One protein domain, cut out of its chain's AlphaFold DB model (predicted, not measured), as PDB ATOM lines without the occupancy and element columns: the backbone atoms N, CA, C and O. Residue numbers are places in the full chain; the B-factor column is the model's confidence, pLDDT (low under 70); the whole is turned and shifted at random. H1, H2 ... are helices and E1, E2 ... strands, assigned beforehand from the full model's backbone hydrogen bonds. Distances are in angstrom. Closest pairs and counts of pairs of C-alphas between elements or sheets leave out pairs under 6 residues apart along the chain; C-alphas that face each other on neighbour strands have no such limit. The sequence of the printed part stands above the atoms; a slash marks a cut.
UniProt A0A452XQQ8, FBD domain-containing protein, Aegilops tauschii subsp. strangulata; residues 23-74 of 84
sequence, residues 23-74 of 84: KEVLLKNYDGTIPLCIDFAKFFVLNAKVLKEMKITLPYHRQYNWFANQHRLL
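AT A GLANCE: This is residues 23 to 74 of the 84 residues of the protein "FBD domain-containing protein" of Aegilops tauschii subsp. strangulata (UniProt A0A452XQQ8). Two short parallel strands, E1 and E2, lie side by side as a small two-stranded sheet, H1 runs back over one face of it, and H2 comes in from the side to meet H1 with its last residue, Leu 74. The printed part has 52 residues, in the order E1, H1, E2, H2, of mixed class. It is compact, with a radius of gyration of the C-alphas of 10.8 A, and elongated, spanning 31 by 19 by 16 A.

IN THESE COORDINATES: E1, residues 24 to 27, begins at C-alpha 24 (274.825, 246.554, 236.109). H1, residues 35 to 47, is 17.9 A long. E2 is residues 53 to 56. H2, residues 64 to 74, is 15.9 A long and ends at C-alpha 74 (261.095, 251.583, 231.011).

HOW THE PARTS SIT: E1 and E2 are parallel at 9 degrees, with N 25 and O 53 within hydrogen-bond range at 3.0 A. E1, H1 and E2 form a strand-helix-strand unit, two parallel neighbour strands with a helix between, whose crossover is right-handed. The closest C-alphas of E1 and H1, Val 25 and Phe 44, are 7.9 A apart. H1 and E2 are near each other, with 5 pairs of C-alphas within 10 A. H1 and H2 touch, closest at the C-alphas of Lys 42 and Leu 74, 6.0 A, at a steep tilt of 57 degrees, the same way. E1 and H2 are apart. Every O i to N i+4 pair is within hydrogen-bond range in H2, and 8 of 9 in H1.

THE WHOLE: The C-alphas farthest apart, Lys 49 and His 61, are 32.1 A apart. The printed part has no cut and no long link. Residues 59 to 64, of which 64 belongs to H2, have pLDDT under 70.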
ATOM      1  N   LYS A  23     277.827 248.255 233.621       94.69
ATOM      2  CA  LYS A  23     277.227 246.993 233.158       94.69
ATOM      3  C   LYS A  23     275.991 246.583 233.947       94.69
ATOM      4  O   LYS A  23     275.138 245.894 233.394       94.69
ATOM      5  N   GLU A  24     275.896 246.982 235.211       96.12
ATOM      6  CA  GLU A  24     274.825 246.554 236.109       96.12
ATOM      7  C   GLU A  24     274.358 247.710 236.995       96.12
ATOM      8  O   GLU A  24     275.172 248.460 237.535       96.12
ATOM      9  N   VAL A  25     273.041 247.833 237.167       94.69
ATOM     10  CA  VAL A  25     272.409 248.803 238.071       94.69
ATOM     11  C   VAL A  25     271.417 248.084 238.974       94.69
ATOM     12  O   VAL A  25     270.598 247.296 238.505       94.69
ATOM     13  N   LEU A  26     271.457 248.387 240.273       93.69
ATOM     14  CA  LEU A  26     270.481 247.911 241.251       93.69
ATOM     15  C   LEU A  26     269.735 249.096 241.871       93.69
ATOM     16  O   LEU A  26     270.295 249.841 242.674       93.69
ATOM     17  N   LEU A  27     268.452 249.231 241.544       91.25
ATOM     18  CA  LEU A  27     267.563 250.228 242.134       91.25
ATOM     19  C   LEU A  27     266.831 249.615 243.330       91.25
ATOM     20  O   LEU A  27     265.846 248.891 243.166       91.25
ATOM     21  N   LYS A  28     267.334 249.887 244.539       88.38
ATOM     22  CA  LYS A  28     266.705 249.437 245.788       88.38
ATOM     23  C   LYS A  28     265.581 250.371 246.213       88.38
ATOM     24  O   LYS A  28     265.725 251.584 246.127       88.38
ATOM     25  N   ASN A  29     264.505 249.792 246.744       83.88
ATOM     26  CA  ASN A  29     263.326 250.518 247.226       83.88
ATOM     27  C   ASN A  29     262.705 251.440 246.167       83.88
ATOM     28  O   ASN A  29     262.116 252.468 246.487       83.88
ATOM     29  N   TYR A  30     262.831 251.060 244.898       86.00
ATOM     30  CA  TYR A  30     262.335 251.848 243.788       86.00
ATOM     31  C   TYR A  30     260.813 251.743 243.719       86.00
ATOM     32  O   TYR A  30     260.279 250.669 243.450       86.00
ATOM     33  N   ASP A  31     260.105 252.844 243.972       78.75
ATOM     34  CA  ASP A  31     258.642 252.846 243.927       78.75
ATOM     35  C   ASP A  31     258.059 253.040 242.525       78.75
ATOM     36  O   ASP A  31     256.924 252.617 242.286       78.75
ATOM     37  N   GLY A  32     258.826 253.638 241.604       81.62
ATOM     38  CA  GLY A  32     258.419 253.922 240.226       81.62
ATOM     39  C   GLY A  32     257.051 254.599 240.106       81.62
ATOM     40  O   GLY A  32     256.359 254.391 239.109       81.62
ATOM     41  N   THR A  33     256.609 255.318 241.142       80.12
ATOM     42  CA  THR A  33     255.257 255.898 241.209       80.12
ATOM     43  C   THR A  33     255.213 257.359 240.833       80.12
ATOM     44  O   THR A  33     254.199 257.810 240.304       80.12
ATOM     45  N   ILE A  34     256.298 258.089 241.072       85.44
ATOM     46  CA  ILE A  34     256.405 259.489 240.675       85.44
ATOM     47  C   ILE A  34     257.218 259.620 239.379       85.44
ATOM     48  O   ILE A  34     258.153 258.838 239.170       85.44
ATOM     49  N   PRO A  35     256.910 260.613 238.520       85.44
ATOM     50  CA  PRO A  35     257.621 260.829 237.258       85.44
ATOM     51  C   PRO A  35     259.141 260.900 237.425       85.44
ATOM     52  O   PRO A  35     259.863 260.232 236.696       85.44
ATOM     53  N   LEU A  36     259.618 261.585 238.468       87.62
ATOM     54  CA  LEU A  36     261.050 261.729 238.742       87.62
ATOM     55  C   LEU A  36     261.765 260.382 238.946       87.62
ATOM     56  O   LEU A  36     262.882 260.195 238.472       87.62
ATOM     57  N   CYS A  37     261.125 259.416 239.611       86.69
ATOM     58  CA  CYS A  37     261.686 258.074 239.761       86.69
ATOM     59  C   CYS A  37     261.733 257.342 238.416       86.69
ATOM     60  O   CYS A  37     262.694 256.631 238.124       86.69
ATOM     61  N   ILE A  38     260.709 257.504 237.577       87.62
ATOM     62  CA  ILE A  38     260.678 256.912 236.235       87.62
ATOM     63  C   ILE A  38     261.805 257.492 235.380       87.62
ATOM     64  O   ILE A  38     262.551 256.729 234.769       87.62
ATOM     65  N   ASP A  39     261.981 258.809 235.393       89.62
ATOM     66  CA  ASP A  39     263.023 259.491 234.626       89.62
ATOM     67  C   ASP A  39     264.426 259.116 235.117       89.62
ATOM     68  O   ASP A  39     265.311 258.844 234.307       89.62
ATOM     69  N   PHE A  40     264.608 258.966 236.432       90.56
ATOM     70  CA  PHE A  40     265.855 258.467 237.009       90.56
ATOM     71  C   PHE A  40     266.206 257.049 236.534       90.56
ATOM     72  O   PHE A  40     267.351 256.777 236.188       90.56
ATOM     73  N   ALA A  41     265.240 256.131 236.471       91.88
ATOM     74  CA  ALA A  41     265.495 254.790 235.943       91.88
ATOM     75  C   ALA A  41     265.755 254.817 234.425       91.88
ATOM     76  O   ALA A  41     266.686 254.169 233.944       91.88
ATOM     77  N   LYS A  42     264.986 255.609 233.667       91.12
ATOM     78  CA  LYS A  42     265.191 255.792 232.222       91.12
ATOM     79  C   LYS A  42     266.566 256.358 231.895       91.12
ATOM     80  O   LYS A  42     267.134 255.964 230.883       91.12
ATOM     81  N   PHE A  43     267.112 257.228 232.741       90.88
ATOM     82  CA  PHE A  43     268.440 257.801 232.551       90.88
ATOM     83  C   PHE A  43     269.503 256.719 232.323       90.88
ATOM     84  O   PHE A  43     270.256 256.799 231.358       90.88
ATOM     85  N   PHE A  44     269.526 255.664 233.138       91.38
ATOM     86  CA  PHE A  44     270.484 254.572 232.953       91.38
ATOM     87  C   PHE A  44     270.185 253.747 231.698       91.38
ATOM     88  O   PHE A  44     271.111 253.385 230.986       91.38
ATOM     89  N   VAL A  45     268.910 253.482 231.394       88.94
ATOM     90  CA  VAL A  45     268.525 252.747 230.173       88.94
ATOM     91  C   VAL A  45     268.956 253.493 228.905       88.94
ATOM     92  O   VAL A  45     269.344 252.859 227.928       88.94
ATOM     93  N   LEU A  46     268.887 254.826 228.916       88.88
ATOM     94  CA  LEU A  46     269.209 255.670 227.765       88.88
ATOM     95  C   LEU A  46     270.709 255.944 227.620       88.88
ATOM     96  O   LEU A  46     271.203 255.992 226.498       88.88
ATOM     97  N   ASN A  47     271.426 256.124 228.732       87.94
ATOM     98  CA  ASN A  47     272.809 256.605 228.700       87.94
ATOM     99  C   ASN A  47     273.849 255.499 228.930       87.94
ATOM    100  O   ASN A  47     274.962 255.602 228.427       87.94
ATOM    101  N   ALA A  48     273.527 254.409 229.634       91.19
ATOM    102  CA  ALA A  48     274.492 253.336 229.867       91.19
ATOM    103  C   ALA A  48     274.519 252.343 228.691       91.19
ATOM    104  O   ALA A  48     273.839 251.315 228.692       91.19
ATOM    105  N   LYS A  49     275.324 252.646 227.665       89.50
ATOM    106  CA  LYS A  49     275.398 251.883 226.400       89.50
ATOM    107  C   LYS A  49     275.777 250.412 226.596       89.50
ATOM    108  O   LYS A  49     275.316 249.556 225.843       89.50
ATOM    109  N   VAL A  50     276.601 250.108 227.601       93.06
ATOM    110  CA  VAL A  50     277.044 248.737 227.920       93.06
ATOM    111  C   VAL A  50     276.238 248.069 229.043       93.06
ATOM    112  O   VAL A  50     276.652 247.019 229.548       93.06
ATOM    113  N   LEU A  51     275.097 248.648 229.436       94.00
ATOM    114  CA  LEU A  51     274.237 248.113 230.490       94.00
ATOM    115  C   LEU A  51     273.672 246.751 230.081       94.00
ATOM    116  O   LEU A  51     272.899 246.626 229.130       94.00
ATOM    117  N   LYS A  52     274.060 245.716 230.824       93.94
ATOM    118  CA  LYS A  52     273.611 244.336 230.628       93.94
ATOM    119  C   LYS A  52     272.378 244.026 231.457       93.94
ATOM    120  O   LYS A  52     271.506 243.293 231.003       93.94
ATOM    121  N   GLU A  53     272.317 244.568 232.669       93.50
ATOM    122  CA  GLU A  53     271.247 244.264 233.606       93.50
ATOM    123  C   GLU A  53     270.869 245.482 234.454       93.50
ATOM    124  O   GLU A  53     271.718 246.147 235.047       93.50
ATOM    125  N   MET A  54     269.566 245.739 234.563       92.69
ATOM    126  CA  MET A  54     269.007 246.635 235.571       92.69
ATOM    127  C   MET A  54     268.051 245.840 236.456       92.69
ATOM    128  O   MET A  54     266.982 245.416 236.017       92.69
ATOM    129  N   LYS A  55     268.434 245.660 237.719       91.31
ATOM    130  CA  LYS A  55     267.616 245.016 238.746       91.31
ATOM    131  C   LYS A  55     266.853 246.075 239.527       91.31
ATOM    132  O   LYS A  55     267.426 247.058 239.992       91.31
ATOM    133  N   ILE A  56     265.561 245.847 239.717       87.75
ATOM    134  CA  ILE A  56     264.689 246.742 240.476       87.75
ATOM    135  C   ILE A  56     264.108 245.955 241.644       87.75
ATOM    136  O   ILE A  56     263.467 244.923 241.439       87.75
ATOM    137  N   THR A  57     264.325 246.436 242.868       84.69
ATOM    138  CA  THR A  57     263.748 245.834 244.072       84.69
ATOM    139  C   THR A  57     262.821 246.814 244.770       84.69
ATOM    140  O   THR A  57     263.097 248.009 244.891       84.69
ATOM    141  N   LEU A  58     261.712 246.282 245.262       74.00
ATOM    142  CA  LEU A  58     260.667 247.042 245.924       74.00
ATOM    143  C   LEU A  58     260.926 247.155 247.430       74.00
ATOM    144  O   LEU A  58     261.462 246.212 248.021       74.00
ATOM    145  N   PRO A  59     260.451 248.231 248.080       65.25
ATOM    146  CA  PRO A  59     260.085 248.131 249.480       65.25
ATOM    147  C   PRO A  59     258.936 247.120 249.555       65.25
ATOM    148  O   PRO A  59     258.015 247.179 248.734       65.25
ATOM    149  N   TYR A  60     259.043 246.165 250.481       59.66
ATOM    150  CA  TYR A  60     258.060 245.115 250.774       59.66
ATOM    151  C   TYR A  60     256.612 245.580 250.474       59.66
ATOM    152  O   TYR A  60     256.255 246.704 250.816       59.66
ATOM    153  N   HIS A  61     255.794 244.719 249.844       64.38
ATOM    154  CA  HIS A  61     254.333 244.859 249.609       64.38
ATOM    155  C   HIS A  61     253.789 245.304 248.224       64.38
ATOM    156  O   HIS A  61     252.581 245.531 248.132       64.38
ATOM    157  N   ARG A  62     254.555 245.366 247.118       60.31
ATOM    158  CA  ARG A  62     253.944 245.610 245.779       60.31
ATOM    159  C   ARG A  62     253.763 244.353 244.925       60.31
ATOM    160  O   ARG A  62     254.630 243.490 244.856       60.31
ATOM    161  N   GLN A  63     252.587 244.285 244.298       66.31
ATOM    162  CA  GLN A  63     252.037 243.139 243.566       66.31
ATOM    163  C   GLN A  63     252.593 243.018 242.134       66.31
ATOM    164  O   GLN A  63     253.095 243.987 241.567       66.31
ATOM    165  N   TYR A  64     252.413 241.842 241.519       64.56
ATOM    166  CA  TYR A  64     252.820 241.481 240.146       64.56
ATOM    167  C   TYR A  64     252.528 242.561 239.081       64.56
ATOM    168  O   TYR A  64     253.369 242.840 238.224       64.56
ATOM    169  N   ASN A  65     251.380 243.240 239.181       70.50
ATOM    170  CA  ASN A  65     250.959 244.282 238.234       70.50
ATOM    171  C   ASN A  65     251.924 245.479 238.174       70.50
ATOM    172  O   ASN A  65     252.025 246.148 237.145       70.50
ATOM    173  N   TRP A  66     252.656 245.744 239.260       77.75
ATOM    174  CA  TRP A  66     253.629 246.828 239.309       77.75
ATOM    175  C   TRP A  66     254.829 246.546 238.399       77.75
ATOM    176  O   TRP A  66     255.205 247.417 237.616       77.75
ATOM    177  N   PHE A  67     255.373 245.322 238.421       73.00
ATOM    178  CA  PHE A  67     256.512 244.948 237.576       73.00
ATOM    179  C   PHE A  67     256.175 245.061 236.089       73.00
ATOM    180  O   PHE A  67     256.957 245.626 235.327       73.00
ATOM    181  N   ALA A  68     254.989 244.604 235.679       77.75
ATOM    182  CA  ALA A  68     254.536 244.729 234.296       77.75
ATOM    183  C   ALA A  68     254.413 246.201 233.854       77.75
ATOM    184  O   ALA A  68     254.809 246.551 232.739       77.75
ATOM    185  N   ASN A  69     253.913 247.083 234.730       80.69
ATOM    186  CA  ASN A  69     253.808 248.509 234.425       80.69
ATOM    187  C   ASN A  69     255.181 249.190 234.334       80.69
ATOM    188  O   ASN A  69     255.410 249.942 233.389       80.69
ATOM    189  N   GLN A  70     256.106 248.897 235.254       77.44
ATOM    190  CA  GLN A  70     257.471 249.432 235.182       77.44
ATOM    191  C   GLN A  70     258.203 248.926 233.943       77.44
ATOM    192  O   GLN A  70     258.792 249.718 233.217       77.44
ATOM    193  N   HIS A  71     258.079 247.635 233.627       79.50
ATOM    194  CA  HIS A  71     258.632 247.080 232.399       79.50
ATOM    195  C   HIS A  71     258.087 247.811 231.166       79.50
ATOM    196  O   HIS A  71     258.847 248.128 230.265       79.50
ATOM    197  N   ARG A  72     256.793 248.162 231.120       82.88
ATOM    198  CA  ARG A  72     256.223 248.964 230.022       82.88
ATOM    199  C   ARG A  72     256.765 250.398 229.973       82.88
ATOM    200  O   ARG A  72     257.011 250.891 228.882       82.88
ATOM    201  N   LEU A  73     256.907 251.067 231.117       81.88
ATOM    202  CA  LEU A  73     257.367 252.462 231.199       81.88
ATOM    203  C   LEU A  73     258.851 252.621 230.862       81.88
ATOM    204  O   LEU A  73     259.246 253.634 230.285       81.88
ATOM    205  N   LEU A  74     259.654 251.628 231.245       80.31
ATOM    206  CA  LEU A  74     261.095 251.583 231.011       80.31
ATOM    207  C   LEU A  74     261.451 250.928 229.678       80.31
ATOM    208  O   LEU A  74     262.550 251.142 229.174       80.31
TER     209      LEU A  74